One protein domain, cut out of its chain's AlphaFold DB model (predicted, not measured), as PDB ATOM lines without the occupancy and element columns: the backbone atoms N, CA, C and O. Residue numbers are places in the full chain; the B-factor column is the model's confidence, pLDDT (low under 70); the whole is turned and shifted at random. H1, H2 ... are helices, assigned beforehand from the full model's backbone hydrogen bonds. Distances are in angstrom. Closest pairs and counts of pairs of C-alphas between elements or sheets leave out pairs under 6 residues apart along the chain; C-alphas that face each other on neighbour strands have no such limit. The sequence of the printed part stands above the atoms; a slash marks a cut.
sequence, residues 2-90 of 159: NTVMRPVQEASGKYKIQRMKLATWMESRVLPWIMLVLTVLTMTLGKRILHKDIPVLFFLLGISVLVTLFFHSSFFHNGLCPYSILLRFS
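AT A GLANCE: This is residues 2 to 90 of the 159 residues of an uncharacterized protein of Spirochaetae bacterium HGW-Spirochaetae-8 (UniProt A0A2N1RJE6). A loose, open frame of helices: the two longest, H3 and H4, spread like the arms of a V from the link of residues 50 to 55, with H5 across the wide end between the last turns of H4 and the first turns of H3. H1 packs on the last residues of H4, H6 packs on the first residues of H3, and the link of residues 16 to 23 with the short H2 runs round the wide end. The printed part has 89 residues with six named helices, H1 to H6 in that order, and no named strand; the class is all helix. It is only just loose, close to compact, with a radius of gyration of the C-alphas of 14.9 A, and elongated, spanning 43 by 28 by 24 A.

IN THESE COORDINATES: H1 holds residues 2 to 15 and begins with C-alpha 2 at (228.621, 180.868, 359.754); it is 19.8 A long. H2 holds residues 24 to 27. H3, residues 31 to 49, is the longest helix at 26.2 A, and C-alpha 31 is at (236.622, 196.503, 343.330). H4, residues 56 to 70, is 21.5 A long. H5 holds residues 73 to 80. H6 holds residues 84 to 90 and ends with C-alpha 90 at (239.105, 200.437, 361.235).

HOW THE PARTS SIT: H1 touches H4, which meets it with residues 65 to 70 alone; the closest C-alphas, of Ser 12 and Leu 69, are 5.9 A apart. They run the same way at a shallow tilt of 34 degrees, only just short of steep. H2 is close to H5 but not clearly touching, with the C-alphas of Glu 27 and Gly 79 closest at 7.2 A. H3 touches H5 with residues 31 to 35 alone, at a steep tilt of 66 degrees; the C-alphas of Pro 32 and Gly 79 are closest, at 5.0 A. H3 only just touches H6, with 3 pairs of C-alphas within 8 A, the closest those of Pro 32 and Ile 85 at 6.4 A. H3 and H4 are apart. Every O i to N i+4 pair is within hydrogen-bond range in H3, H5 and H6, while H1 has 9 of 10 and H4 10 of 11; H2 is too short for such a pair.

THE WHOLE: The C-alphas of Lys 14 and Arg 48 are the two farthest apart, at 43.4 A. Residues 47 to 53, of which 47 to 49 belong to H3, stand free, and so do residues 57 to 63 of H4. The printed part has no cut and no long link. The mean pLDDT of the printed part is 74.4; 23 residues are under 70, among them residues 16 to 28.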
ATOM      1  N   ASN A   2     228.134 182.161 360.271       56.88
ATOM      2  CA  ASN A   2     228.621 180.868 359.754       56.88
ATOM      3  C   ASN A   2     227.532 179.794 359.542       56.88
ATOM      4  O   ASN A   2     227.798 178.782 358.901       56.88
ATOM      5  N   THR A   3     226.314 180.019 360.047       65.31
ATOM      6  CA  THR A   3     225.200 179.055 360.043       65.31
ATOM      7  C   THR A   3     224.730 178.672 358.639       65.31
ATOM      8  O   THR A   3     224.350 177.531 358.414       65.31
ATOM      9  N   VAL A   4     224.786 179.610 357.686       67.88
ATOM     10  CA  VAL A   4     224.365 179.382 356.290       67.88
ATOM     11  C   VAL A   4     225.569 179.176 355.371       67.88
ATOM     12  O   VAL A   4     225.524 178.348 354.468       67.88
ATOM     13  N   MET A   5     226.681 179.875 355.616       65.62
ATOM     14  CA  MET A   5     227.847 179.813 354.729       65.62
ATOM     15  C   MET A   5     228.604 178.481 354.800       65.62
ATOM     16  O   MET A   5     229.057 178.023 353.756       65.62
ATOM     17  N   ARG A   6     228.730 177.831 355.972       68.88
ATOM     18  CA  ARG A   6     229.457 176.545 356.083       68.88
ATOM     19  C   ARG A   6     228.777 175.417 355.287       68.88
ATOM     20  O   ARG A   6     229.458 174.829 354.449       68.88
ATOM     21  N   PRO A   7     227.454 175.176 355.420       72.25
ATOM     22  CA  PRO A   7     226.764 174.175 354.602       72.25
ATOM     23  C   PRO A   7     226.842 174.471 353.099       72.25
ATOM     24  O   PRO A   7     227.030 173.565 352.293       72.25
ATOM     25  N   VAL A   8     226.737 175.749 352.712       71.12
ATOM     26  CA  VAL A   8     226.830 176.177 351.307       71.12
ATOM     27  C   VAL A   8     228.230 175.930 350.738       71.12
ATOM     28  O   VAL A   8     228.357 175.459 349.609       71.12
ATOM     29  N   GLN A   9     229.286 176.188 351.515       67.50
ATOM     30  CA  GLN A   9     230.663 175.889 351.115       67.50
ATOM     31  C   GLN A   9     230.919 174.383 351.000       67.50
ATOM     32  O   GLN A   9     231.538 173.950 350.030       67.50
ATOM     33  N   GLU A  10     230.419 173.582 351.941       72.19
ATOM     34  CA  GLU A  10     230.526 172.118 351.901       72.19
ATOM     35  C   GLU A  10     229.794 171.534 350.686       72.19
ATOM     36  O   GLU A  10     230.349 170.707 349.955       72.19
ATOM     37  N   ALA A  11     228.578 172.017 350.415       72.50
ATOM     38  CA  ALA A  11     227.803 171.630 349.245       72.50
ATOM     39  C   ALA A  11     228.508 172.043 347.944       72.50
ATOM     40  O   ALA A  11     228.691 171.217 347.051       72.50
ATOM     41  N   SER A  12     228.970 173.289 347.839       65.31
ATOM     42  CA  SER A  12     229.655 173.774 346.635       65.31
ATOM     43  C   SER A  12     230.983 173.042 346.378       65.31
ATOM     44  O   SER A  12     231.283 172.679 345.235       65.31
ATOM     45  N   GLY A  13     231.736 172.717 347.437       63.62
ATOM     46  CA  GLY A  13     232.939 171.886 347.357       63.62
ATOM     47  C   GLY A  13     232.648 170.464 346.868       63.62
ATOM     48  O   GLY A  13     233.399 169.927 346.050       63.62
ATOM     49  N   LYS A  14     231.518 169.879 347.288       70.06
ATOM     50  CA  LYS A  14     231.052 168.555 346.841       70.06
ATOM     51  C   LYS A  14     230.703 168.529 345.347       70.06
ATOM     52  O   LYS A  14     231.024 167.554 344.672       70.06
ATOM     53  N   TYR A  15     230.108 169.602 344.820       70.31
ATOM     54  CA  TYR A  15     229.711 169.710 343.406       70.31
ATOM     55  C   TYR A  15     230.796 170.296 342.476       70.31
ATOM     56  O   TYR A  15     230.559 170.426 341.280       70.31
ATOM     57  N   LYS A  16     231.999 170.626 342.983       59.00
ATOM     58  CA  LYS A  16     233.127 171.210 342.215       59.00
ATOM     59  C   LYS A  16     232.797 172.512 341.450       59.00
ATOM     60  O   LYS A  16     233.522 172.868 340.520       59.00
ATOM     61  N   ILE A  17     231.759 173.248 341.851       65.31
ATOM     62  CA  ILE A  17     231.312 174.491 341.185       65.31
ATOM     63  C   ILE A  17     232.260 175.670 341.503       65.31
ATOM     64  O   ILE A  17     232.448 176.565 340.680       65.31
ATOM     65  N   GLN A  18     232.943 175.631 342.654       57.16
ATOM     66  CA  GLN A  18     233.961 176.594 343.111       57.16
ATOM     67  C   GLN A  18     235.272 176.538 342.294       57.16
ATOM     68  O   GLN A  18     236.336 176.223 342.824       57.16
ATOM     69  N   ARG A  19     235.240 176.794 340.981       53.62
ATOM     70  CA  ARG A  19     236.452 176.708 340.140       53.62
ATOM     71  C   ARG A  19     236.564 177.715 338.999       53.62
ATOM     72  O   ARG A  19     237.352 177.502 338.080       53.62
ATOM     73  N   MET A  20     235.881 178.853 339.068       53.41
ATOM     74  CA  MET A  20     236.281 179.969 338.208       53.41
ATOM     75  C   MET A  20     237.605 180.530 338.736       53.41
ATOM     76  O   MET A  20     237.649 181.101 339.825       53.41
ATOM     77  N   LYS A  21     238.705 180.298 338.002       47.59
ATOM     78  CA  LYS A  21     240.010 180.906 338.297       47.59
ATOM     79  C   LYS A  21     239.798 182.413 338.411       47.59
ATOM     80  O   LYS A  21     239.339 183.041 337.459       47.59
ATOM     81  N   LEU A  22     240.106 182.966 339.580       52.66
ATOM     82  CA  LEU A  22     240.078 184.399 339.820       52.66
ATOM     83  C   LEU A  22     241.044 185.039 338.812       52.66
ATOM     84  O   LEU A  22     242.257 184.868 338.922       52.66
ATOM     85  N   ALA A  23     240.518 185.687 337.770       53.72
ATOM     86  CA  ALA A  23     241.343 186.501 336.890       53.72
ATOM     87  C   ALA A  23     242.033 187.555 337.765       53.72
ATOM     88  O   ALA A  23     241.379 188.164 338.610       53.72
ATOM     89  N   THR A  24     243.331 187.787 337.575       55.41
ATOM     90  CA  THR A  24     244.133 188.730 338.382       55.41
ATOM     91  C   THR A  24     243.539 190.147 338.431       55.41
ATOM     92  O   THR A  24     243.799 190.905 339.359       55.41
ATOM     93  N   TRP A  25     242.671 190.489 337.476       48.84
ATOM     94  CA  TRP A  25     241.925 191.748 337.414       48.84
ATOM     95  C   TRP A  25     240.788 191.874 338.454       48.84
ATOM     96  O   TRP A  25     240.484 192.976 338.916       48.84
ATOM     97  N   MET A  26     240.188 190.754 338.882       52.56
ATOM     98  CA  MET A  26     239.141 190.710 339.922       52.56
ATOM     99  C   MET A  26     239.695 190.876 341.345       52.56
ATOM    100  O   MET A  26     238.935 191.159 342.267       52.56
ATOM    101  N   GLU A  27     241.011 190.766 341.525       61.47
ATOM    102  CA  GLU A  27     241.714 191.042 342.785       61.47
ATOM    103  C   GLU A  27     242.264 192.481 342.822       61.47
ATOM    104  O   GLU A  27     243.283 192.788 343.439       61.47
ATOM    105  N   SER A  28     241.603 193.410 342.127       67.38
ATOM    106  CA  SER A  28     241.999 194.814 342.142       67.38
ATOM    107  C   SER A  28     241.576 195.493 343.450       67.38
ATOM    108  O   SER A  28     240.460 195.322 343.946       67.38
ATOM    109  N   ARG A  29     242.442 196.364 343.994       70.19
ATOM    110  CA  ARG A  29     242.116 197.222 345.159       70.19
ATOM    111  C   ARG A  29     240.936 198.176 344.902       70.19
ATOM    112  O   ARG A  29     240.474 198.835 345.830       70.19
ATOM    113  N   VAL A  30     240.474 198.259 343.655       81.75
ATOM    114  CA  VAL A  30     239.414 199.152 343.178       81.75
ATOM    115  C   VAL A  30     238.025 198.530 343.358       81.75
ATOM    116  O   VAL A  30     237.059 199.251 343.590       81.75
ATOM    117  N   LEU A  31     237.911 197.198 343.321       83.81
ATOM    118  CA  LEU A  31     236.622 196.503 343.330       83.81
ATOM    119  C   LEU A  31     235.757 196.812 344.574       83.81
ATOM    120  O   LEU A  31     234.578 197.128 344.400       83.81
ATOM    121  N   PRO A  32     236.311 196.875 345.801       84.81
ATOM    122  CA  PRO A  32     235.538 197.298 346.968       84.81
ATOM    123  C   PRO A  32     235.004 198.737 346.877       84.81
ATOM    124  O   PRO A  32     233.924 199.022 347.390       84.81
ATOM    125  N   TRP A  33     235.732 199.653 346.220       86.00
ATOM    126  CA  TRP A  33     235.310 201.055 346.073       86.00
ATOM    127  C   TRP A  33     234.133 201.162 345.113       86.00
ATOM    128  O   TRP A  33     233.154 201.839 345.421       86.00
ATOM    129  N   ILE A  34     234.203 200.436 343.994       88.06
ATOM    130  CA  ILE A  34     233.103 200.333 343.031       88.06
ATOM    131  C   ILE A  34     231.850 199.803 343.732       88.06
ATOM    132  O   ILE A  34     230.780 200.389 343.596       88.06
ATOM    133  N   MET A  35     231.981 198.741 344.531       87.06
ATOM    134  CA  MET A  35     230.851 198.136 345.242       87.06
ATOM    135  C   MET A  35     230.250 199.059 346.304       87.06
ATOM    136  O   MET A  35     229.027 199.121 346.436       87.06
ATOM    137  N   LEU A  36     231.080 199.811 347.032       86.88
ATOM    138  CA  LEU A  36     230.611 200.810 347.993       86.88
ATOM    139  C   LEU A  36     229.820 201.917 347.285       86.88
ATOM    140  O   LEU A  36     228.689 202.202 347.677       86.88
ATOM    141  N   VAL A  37     230.367 202.491 346.207       89.50
ATOM    142  CA  VAL A  37     229.696 203.535 345.415       89.50
ATOM    143  C   VAL A  37     228.393 203.012 344.810       89.50
ATOM    144  O   VAL A  37     227.360 203.663 344.942       89.50
ATOM    145  N   LEU A  38     228.403 201.813 344.221       88.56
ATOM    146  CA  LEU A  38     227.217 201.172 343.652       88.56
ATOM    147  C   LEU A  38     226.125 200.949 344.709       88.56
ATOM    148  O   LEU A  38     224.951 201.215 344.458       88.56
ATOM    149  N   THR A  39     226.494 200.508 345.912       84.62
ATOM    150  CA  THR A  39     225.536 200.295 347.007       84.62
ATOM    151  C   THR A  39     224.925 201.620 347.474       84.62
ATOM    152  O   THR A  39     223.713 201.723 347.637       84.62
ATOM    153  N   VAL A  40     225.728 202.678 347.619       87.56
ATOM    154  CA  VAL A  40     225.222 204.013 347.990       87.56
ATOM    155  C   VAL A  40     224.319 204.594 346.893       87.56
ATOM    156  O   VAL A  40     223.249 205.132 347.190       87.56
ATOM    157  N   LEU A  41     224.698 204.450 345.619       87.94
ATOM    158  CA  LEU A  41     223.889 204.895 344.481       87.94
ATOM    159  C   LEU A  41     222.554 204.151 344.416       87.94
ATOM    160  O   LEU A  41     221.510 204.784 344.337       87.94
ATOM    161  N   THR A  42     222.554 202.824 344.520       83.62
ATOM    162  CA  THR A  42     221.311 202.034 344.502       83.62
ATOM    163  C   THR A  42     220.387 202.381 345.670       83.62
ATOM    164  O   THR A  42     219.182 202.512 345.466       83.62
ATOM    165  N   MET A  43     220.923 202.627 346.871       78.38
ATOM    166  CA  MET A  43     220.121 203.054 348.025       78.38
ATOM    167  C   MET A  43     219.539 204.468 347.862       78.38
ATOM    168  O   MET A  43     218.400 204.715 348.264       78.38
ATOM    169  N   THR A  44     220.288 205.401 347.268       83.06
ATOM    170  CA  THR A  44     219.827 206.785 347.045       83.06
ATOM    171  C   THR A  44     218.839 206.893 345.882       83.06
ATOM    172  O   THR A  44     217.824 207.581 346.006       83.06
ATOM    173  N   LEU A  45     219.077 206.173 344.781       82.44
ATOM    174  CA  LEU A  45     218.188 206.125 343.617       82.44
ATOM    175  C   LEU A  45     216.922 205.305 343.897       82.44
ATOM    176  O   LEU A  45     215.828 205.723 343.531       82.44
ATOM    177  N   GLY A  46     217.046 204.180 344.607       73.75
ATOM    178  CA  GLY A  46     215.918 203.320 344.970       73.75
ATOM    179  C   GLY A  46     214.876 204.046 345.821       73.75
ATOM    180  O   GLY A  46     213.683 203.939 345.545       73.75
ATOM    181  N   LYS A  47     215.317 204.873 346.783       71.44
ATOM    182  CA  LYS A  47     214.416 205.744 347.559       71.44
ATOM    183  C   LYS A  47     213.720 206.807 346.706       71.44
ATOM    184  O   LYS A  47     212.581 207.148 347.004       71.44
ATOM    185  N   ARG A  48     214.391 207.334 345.673       77.06
ATOM    186  CA  ARG A  48     213.819 208.351 344.772       77.06
ATOM    187  C   ARG A  48     212.819 207.782 343.769       77.06
ATOM    188  O   ARG A  48     211.917 208.508 343.381       77.06
ATOM    189  N   ILE A  49     212.996 206.535 343.328       78.19
ATOM    190  CA  ILE A  49     212.205 205.966 342.228       78.19
ATOM    191  C   ILE A  49     211.059 205.087 342.738       78.19
ATOM    192  O   ILE A  49     209.963 205.164 342.193       78.19
ATOM    193  N   LEU A  50     211.282 204.236 343.751       69.38
ATOM    194  CA  LEU A  50     210.344 203.136 344.012       69.38
ATOM    195  C   LEU A  50     209.247 203.409 345.050       69.38
ATOM    196  O   LEU A  50     208.324 202.606 345.092       69.38
ATOM    197  N   HIS A  51     209.330 204.474 345.870       70.69
ATOM    198  CA  HIS A  51     208.342 204.873 346.907       70.69
ATOM    199  C   HIS A  51     207.630 203.717 347.659       70.69
ATOM    200  O   HIS A  51     206.495 203.852 348.109       70.69
ATOM    201  N   LYS A  52     208.288 202.563 347.801       75.56
ATOM    202  CA  LYS A  52     207.738 201.329 348.362       75.56
ATOM    203  C   LYS A  52     208.804 200.688 349.229       75.56
ATOM    204  O   LYS A  52     209.970 200.639 348.835       75.56
ATOM    205  N   ASP A  53     208.392 200.175 350.382       68.00
ATOM    206  CA  ASP A  53     209.263 199.457 351.308       68.00
ATOM    207  C   ASP A  53     209.610 198.087 350.723       68.00
ATOM    208  O   ASP A  53     209.017 197.056 351.040       68.00
ATOM    209  N   ILE A  54     210.558 198.072 349.787       70.69
ATOM    210  CA  ILE A  54     211.159 196.829 349.322       70.69
ATOM    211  C   ILE A  54     211.859 196.217 350.533       70.69
ATOM    212  O   ILE A  54     212.677 196.892 351.166       70.69
ATOM    213  N   PRO A  55     211.626 194.936 350.846       78.75
ATOM    214  CA  PRO A  55     212.362 194.272 351.901       78.75
ATOM    215  C   PRO A  55     213.764 193.913 351.382       78.75
ATOM    216  O   PRO A  55     214.075 192.760 351.084       78.75
ATOM    217  N   VAL A  56     214.620 194.936 351.249       75.44
ATOM    218  CA  VAL A  56     215.993 194.881 350.709       75.44
ATOM    219  C   VAL A  56     216.817 193.775 351.373       75.44
ATOM    220  O   VAL A  56     217.657 193.157 350.724       75.44
ATOM    221  N   LEU A  57     216.524 193.464 352.637       77.62
ATOM    222  CA  LEU A  57     217.152 192.375 353.376       77.62
ATOM    223  C   LEU A  57     217.003 191.012 352.681       77.62
ATOM    224  O   LEU A  57     217.992 190.290 352.574       77.62
ATOM    225  N   PHE A  58     215.817 190.662 352.167       81.50
ATOM    226  CA  PHE A  58     215.609 189.370 351.499       81.50
ATOM    227  C   PHE A  58     216.327 189.301 350.152       81.50
ATOM    228  O   PHE A  58     216.897 188.266 349.813       81.50
ATOM    229  N   PHE A  59     216.365 190.409 349.408       81.12
ATOM    230  CA  PHE A  59     217.098 190.479 348.144       81.12
ATOM    231  C   PHE A  59     218.612 190.386 348.360       81.12
ATOM    232  O   PHE A  59     219.278 189.620 347.671       81.12
ATOM    233  N   LEU A  60     219.158 191.093 349.355       74.94
ATOM    234  CA  LEU A  60     220.575 190.996 349.718       74.94
ATOM    235  C   LEU A  60     220.947 189.593 350.209       74.94
ATOM    236  O   LEU A  60     222.003 189.081 349.841       74.94
ATOM    237  N   LEU A  61     220.076 188.956 350.995       79.56
ATOM    238  CA  LEU A  61     220.255 187.572 351.428       79.56
ATOM    239  C   LEU A  61     220.266 186.618 350.221       79.56
ATOM    240  O   LEU A  61     221.183 185.812 350.092       79.56
ATOM    241  N   GLY A  62     219.293 186.744 349.313       83.81
ATOM    242  CA  GLY A  62     219.192 185.912 348.112       83.81
ATOM    243  C   GLY A  62     220.398 186.065 347.182       83.81
ATOM    244  O   GLY A  62     220.985 185.067 346.765       83.81
ATOM    245  N   ILE A  63     220.828 187.306 346.925       82.12
ATOM    246  CA  ILE A  63     222.031 187.603 346.134       82.12
ATOM    247  C   ILE A  63     223.278 187.046 346.826       82.12
ATOM    248  O   ILE A  63     224.117 186.442 346.163       82.12
ATOM    249  N   SER A  64     223.405 187.195 348.148       76.19
ATOM    250  CA  SER A  64     224.542 186.662 348.906       76.19
ATOM    251  C   SER A  64     224.643 185.140 348.789       76.19
ATOM    252  O   SER A  64     225.715 184.636 348.456       76.19
ATOM    253  N   VAL A  65     223.532 184.417 348.985       82.19
ATOM    254  CA  VAL A  65     223.484 182.954 348.844       82.19
ATOM    255  C   VAL A  65     223.861 182.546 347.422       82.19
ATOM    256  O   VAL A  65     224.758 181.722 347.244       82.19
ATOM    257  N   LEU A  66     223.255 183.177 346.412       81.75
ATOM    258  CA  LEU A  66     223.537 182.891 345.007       81.75
ATOM    259  C   LEU A  66     225.018 183.117 344.671       81.75
ATOM    260  O   LEU A  66     225.669 182.229 344.132       81.75
ATOM    261  N   VAL A  67     225.590 184.255 345.067       77.19
ATOM    262  CA  VAL A  67     227.011 184.565 344.852       77.19
ATOM    263  C   VAL A  67     227.915 183.556 345.564       77.19
ATOM    264  O   VAL A  67     228.889 183.103 344.972       77.19
ATOM    265  N   THR A  68     227.600 183.154 346.800       73.00
ATOM    266  CA  THR A  68     228.418 182.183 347.554       73.00
ATOM    267  C   THR A  68     228.401 180.763 346.983       73.00
ATOM    268  O   THR A  68     229.317 179.990 347.267       73.00
ATOM    269  N   LEU A  69     227.410 180.414 346.155       76.69
ATOM    270  CA  LEU A  69     227.392 179.136 345.439       76.69
ATOM    271  C   LEU A  69     228.436 179.095 344.311       76.69
ATOM    272  O   LEU A  69     229.055 178.049 344.104       76.69
ATOM    273  N   PHE A  70     228.658 180.227 343.630       77.75
ATOM    274  CA  PHE A  70     229.556 180.340 342.472       77.75
ATOM    275  C   PHE A  70     230.958 180.876 342.811       77.75
ATOM    276  O   PHE A  70     231.930 180.518 342.146       77.75
ATOM    277  N   PHE A  71     231.089 181.714 343.842       73.56
ATOM    278  CA  PHE A  71     232.335 182.387 344.215       73.56
ATOM    279  C   PHE A  71     232.804 181.986 345.619       73.56
ATOM    280  O   PHE A  71     232.008 181.817 346.541       73.56
ATOM    281  N   HIS A  72     234.125 181.876 345.804       71.31
ATOM    282  CA  HIS A  72     234.710 181.618 347.121       71.31
ATOM    283  C   HIS A  72     234.418 182.783 348.077       71.31
ATOM    284  O   HIS A  72     234.462 183.951 347.681       71.31
ATOM    285  N   SER A  73     234.179 182.496 349.357       72.56
ATOM    286  CA  SER A  73     233.800 183.520 350.346       72.56
ATOM    287  C   SER A  73     234.843 184.626 350.520       72.56
ATOM    288  O   SER A  73     234.494 185.748 350.886       72.56
ATOM    289  N   SER A  74     236.101 184.357 350.173       74.00
ATOM    290  CA  SER A  74     237.166 185.365 350.157       74.00
ATOM    291  C   SER A  74     236.893 186.482 349.162       74.00
ATOM    292  O   SER A  74     237.146 187.640 349.475       74.00
ATOM    293  N   PHE A  75     236.315 186.167 347.999       76.88
ATOM    294  CA  PHE A  75     235.946 187.179 347.012       76.88
ATOM    295  C   PHE A  75     234.830 188.085 347.536       76.88
ATOM    296  O   PHE A  75     234.870 189.301 347.352       76.88
ATOM    297  N   PHE A  76     233.871 187.511 348.267       79.06
ATOM    298  CA  PHE A  76     232.822 188.300 348.895       79.06
ATOM    299  C   PHE A  76     233.393 189.251 349.951       79.06
ATOM    300  O   PHE A  76     233.182 190.456 349.874       79.06
ATOM    301  N   HIS A  77     234.171 188.748 350.907       78.56
ATOM    302  CA  HIS A  77     234.654 189.565 352.022       78.56
ATOM    303  C   HIS A  77     235.762 190.564 351.644       78.56
ATOM    304  O   HIS A  77     235.816 191.665 352.197       78.56
ATOM    305  N   ASN A  78     236.615 190.226 350.674       79.75
ATOM    306  CA  ASN A  78     237.734 191.080 350.263       79.75
ATOM    307  C   ASN A  78     237.416 191.980 349.062       79.75
ATOM    308  O   ASN A  78     238.147 192.948 348.840       79.75
ATOM    309  N   GLY A  79     236.379 191.639 348.293       78.94
ATOM    310  CA  GLY A  79     236.010 192.287 347.038       78.94
ATOM    311  C   GLY A  79     234.597 192.858 347.068       78.94
ATOM    312  O   GLY A  79     234.425 194.072 347.060       78.94
ATOM    313  N   LEU A  80     233.579 191.992 347.093       81.75
ATOM    314  CA  LEU A  80     232.186 192.409 346.871       81.75
ATOM    315  C   LEU A  80     231.521 193.108 348.058       81.75
ATOM    316  O   LEU A  80     230.543 193.828 347.875       81.75
ATOM    317  N   CYS A  81     232.005 192.883 349.276       82.81
ATOM    318  CA  CYS A  81     231.403 193.445 350.471       82.81
ATOM    319  C   CYS A  81     231.556 194.977 350.451       82.81
ATOM    320  O   CYS A  81     232.686 195.470 350.542       82.81
ATOM    321  N   PRO A  82     230.453 195.750 350.407       82.06
ATOM    322  CA  PRO A  82     230.526 197.213 350.357       82.06
ATOM    323  C   PRO A  82     231.139 197.806 351.633       82.06
ATOM    324  O   PRO A  82     231.668 198.912 351.621       82.06
ATOM    325  N   TYR A  83     231.139 197.046 352.729       83.69
ATOM    326  CA  TYR A  83     231.751 197.433 353.997       83.69
ATOM    327  C   TYR A  83     233.235 197.056 354.104       83.69
ATOM    328  O   TYR A  83     233.882 197.438 355.075       83.69
ATOM    329  N   SER A  84     233.803 196.331 353.130       82.44
ATOM    330  CA  SER A  84     235.183 195.826 353.195       82.44
ATOM    331  C   SER A  84     236.207 196.949 353.406       82.44
ATOM    332  O   SER A  84     237.088 196.844 354.257       82.44
ATOM    333  N   ILE A  85     236.058 198.077 352.702       83.81
ATOM    334  CA  ILE A  85     236.935 199.250 352.868       83.81
ATOM    335  C   ILE A  85     236.786 199.877 354.250       83.81
ATOM    336  O   ILE A  85     237.790 200.172 354.897       83.81
ATOM    337  N   LEU A  86     235.548 200.066 354.708       84.25
ATOM    338  CA  LEU A  86     235.261 200.666 356.011       84.25
ATOM    339  C   LEU A  86     235.884 199.835 357.140       84.25
ATOM    340  O   LEU A  86     236.547 200.377 358.025       84.25
ATOM    341  N   LEU A  87     235.753 198.510 357.054       82.38
ATOM    342  CA  LEU A  87     236.357 197.575 357.998       82.38
ATOM    343  C   LEU A  87     237.889 197.599 357.926       82.38
ATOM    344  O   LEU A  87     238.529 197.665 358.970       82.38
ATOM    345  N   ARG A  88     238.490 197.641 356.729       83.88
ATOM    346  CA  ARG A  88     239.953 197.765 356.555       83.88
ATOM    347  C   ARG A  88     240.516 199.034 357.186       83.88
ATOM    348  O   ARG A  88     241.589 198.994 357.781       83.88
ATOM    349  N   PHE A  89     239.815 200.162 357.061       83.94
ATOM    350  CA  PHE A  89     240.229 201.413 357.699       83.94
ATOM    351  C   PHE A  89     240.230 201.293 359.222       83.94
ATOM    352  O   PHE A  89     241.216 201.665 359.856       83.94
ATOM    353  N   SER A  90     239.172 200.718 359.797       81.50
ATOM    354  CA  SER A  90     239.105 200.437 361.235       81.50
ATOM    355  C   SER A  90     240.186 199.438 361.679       81.50
ATOM    356  O   SER A  90     240.808 199.610 362.725       81.50
TER     357      SER A  90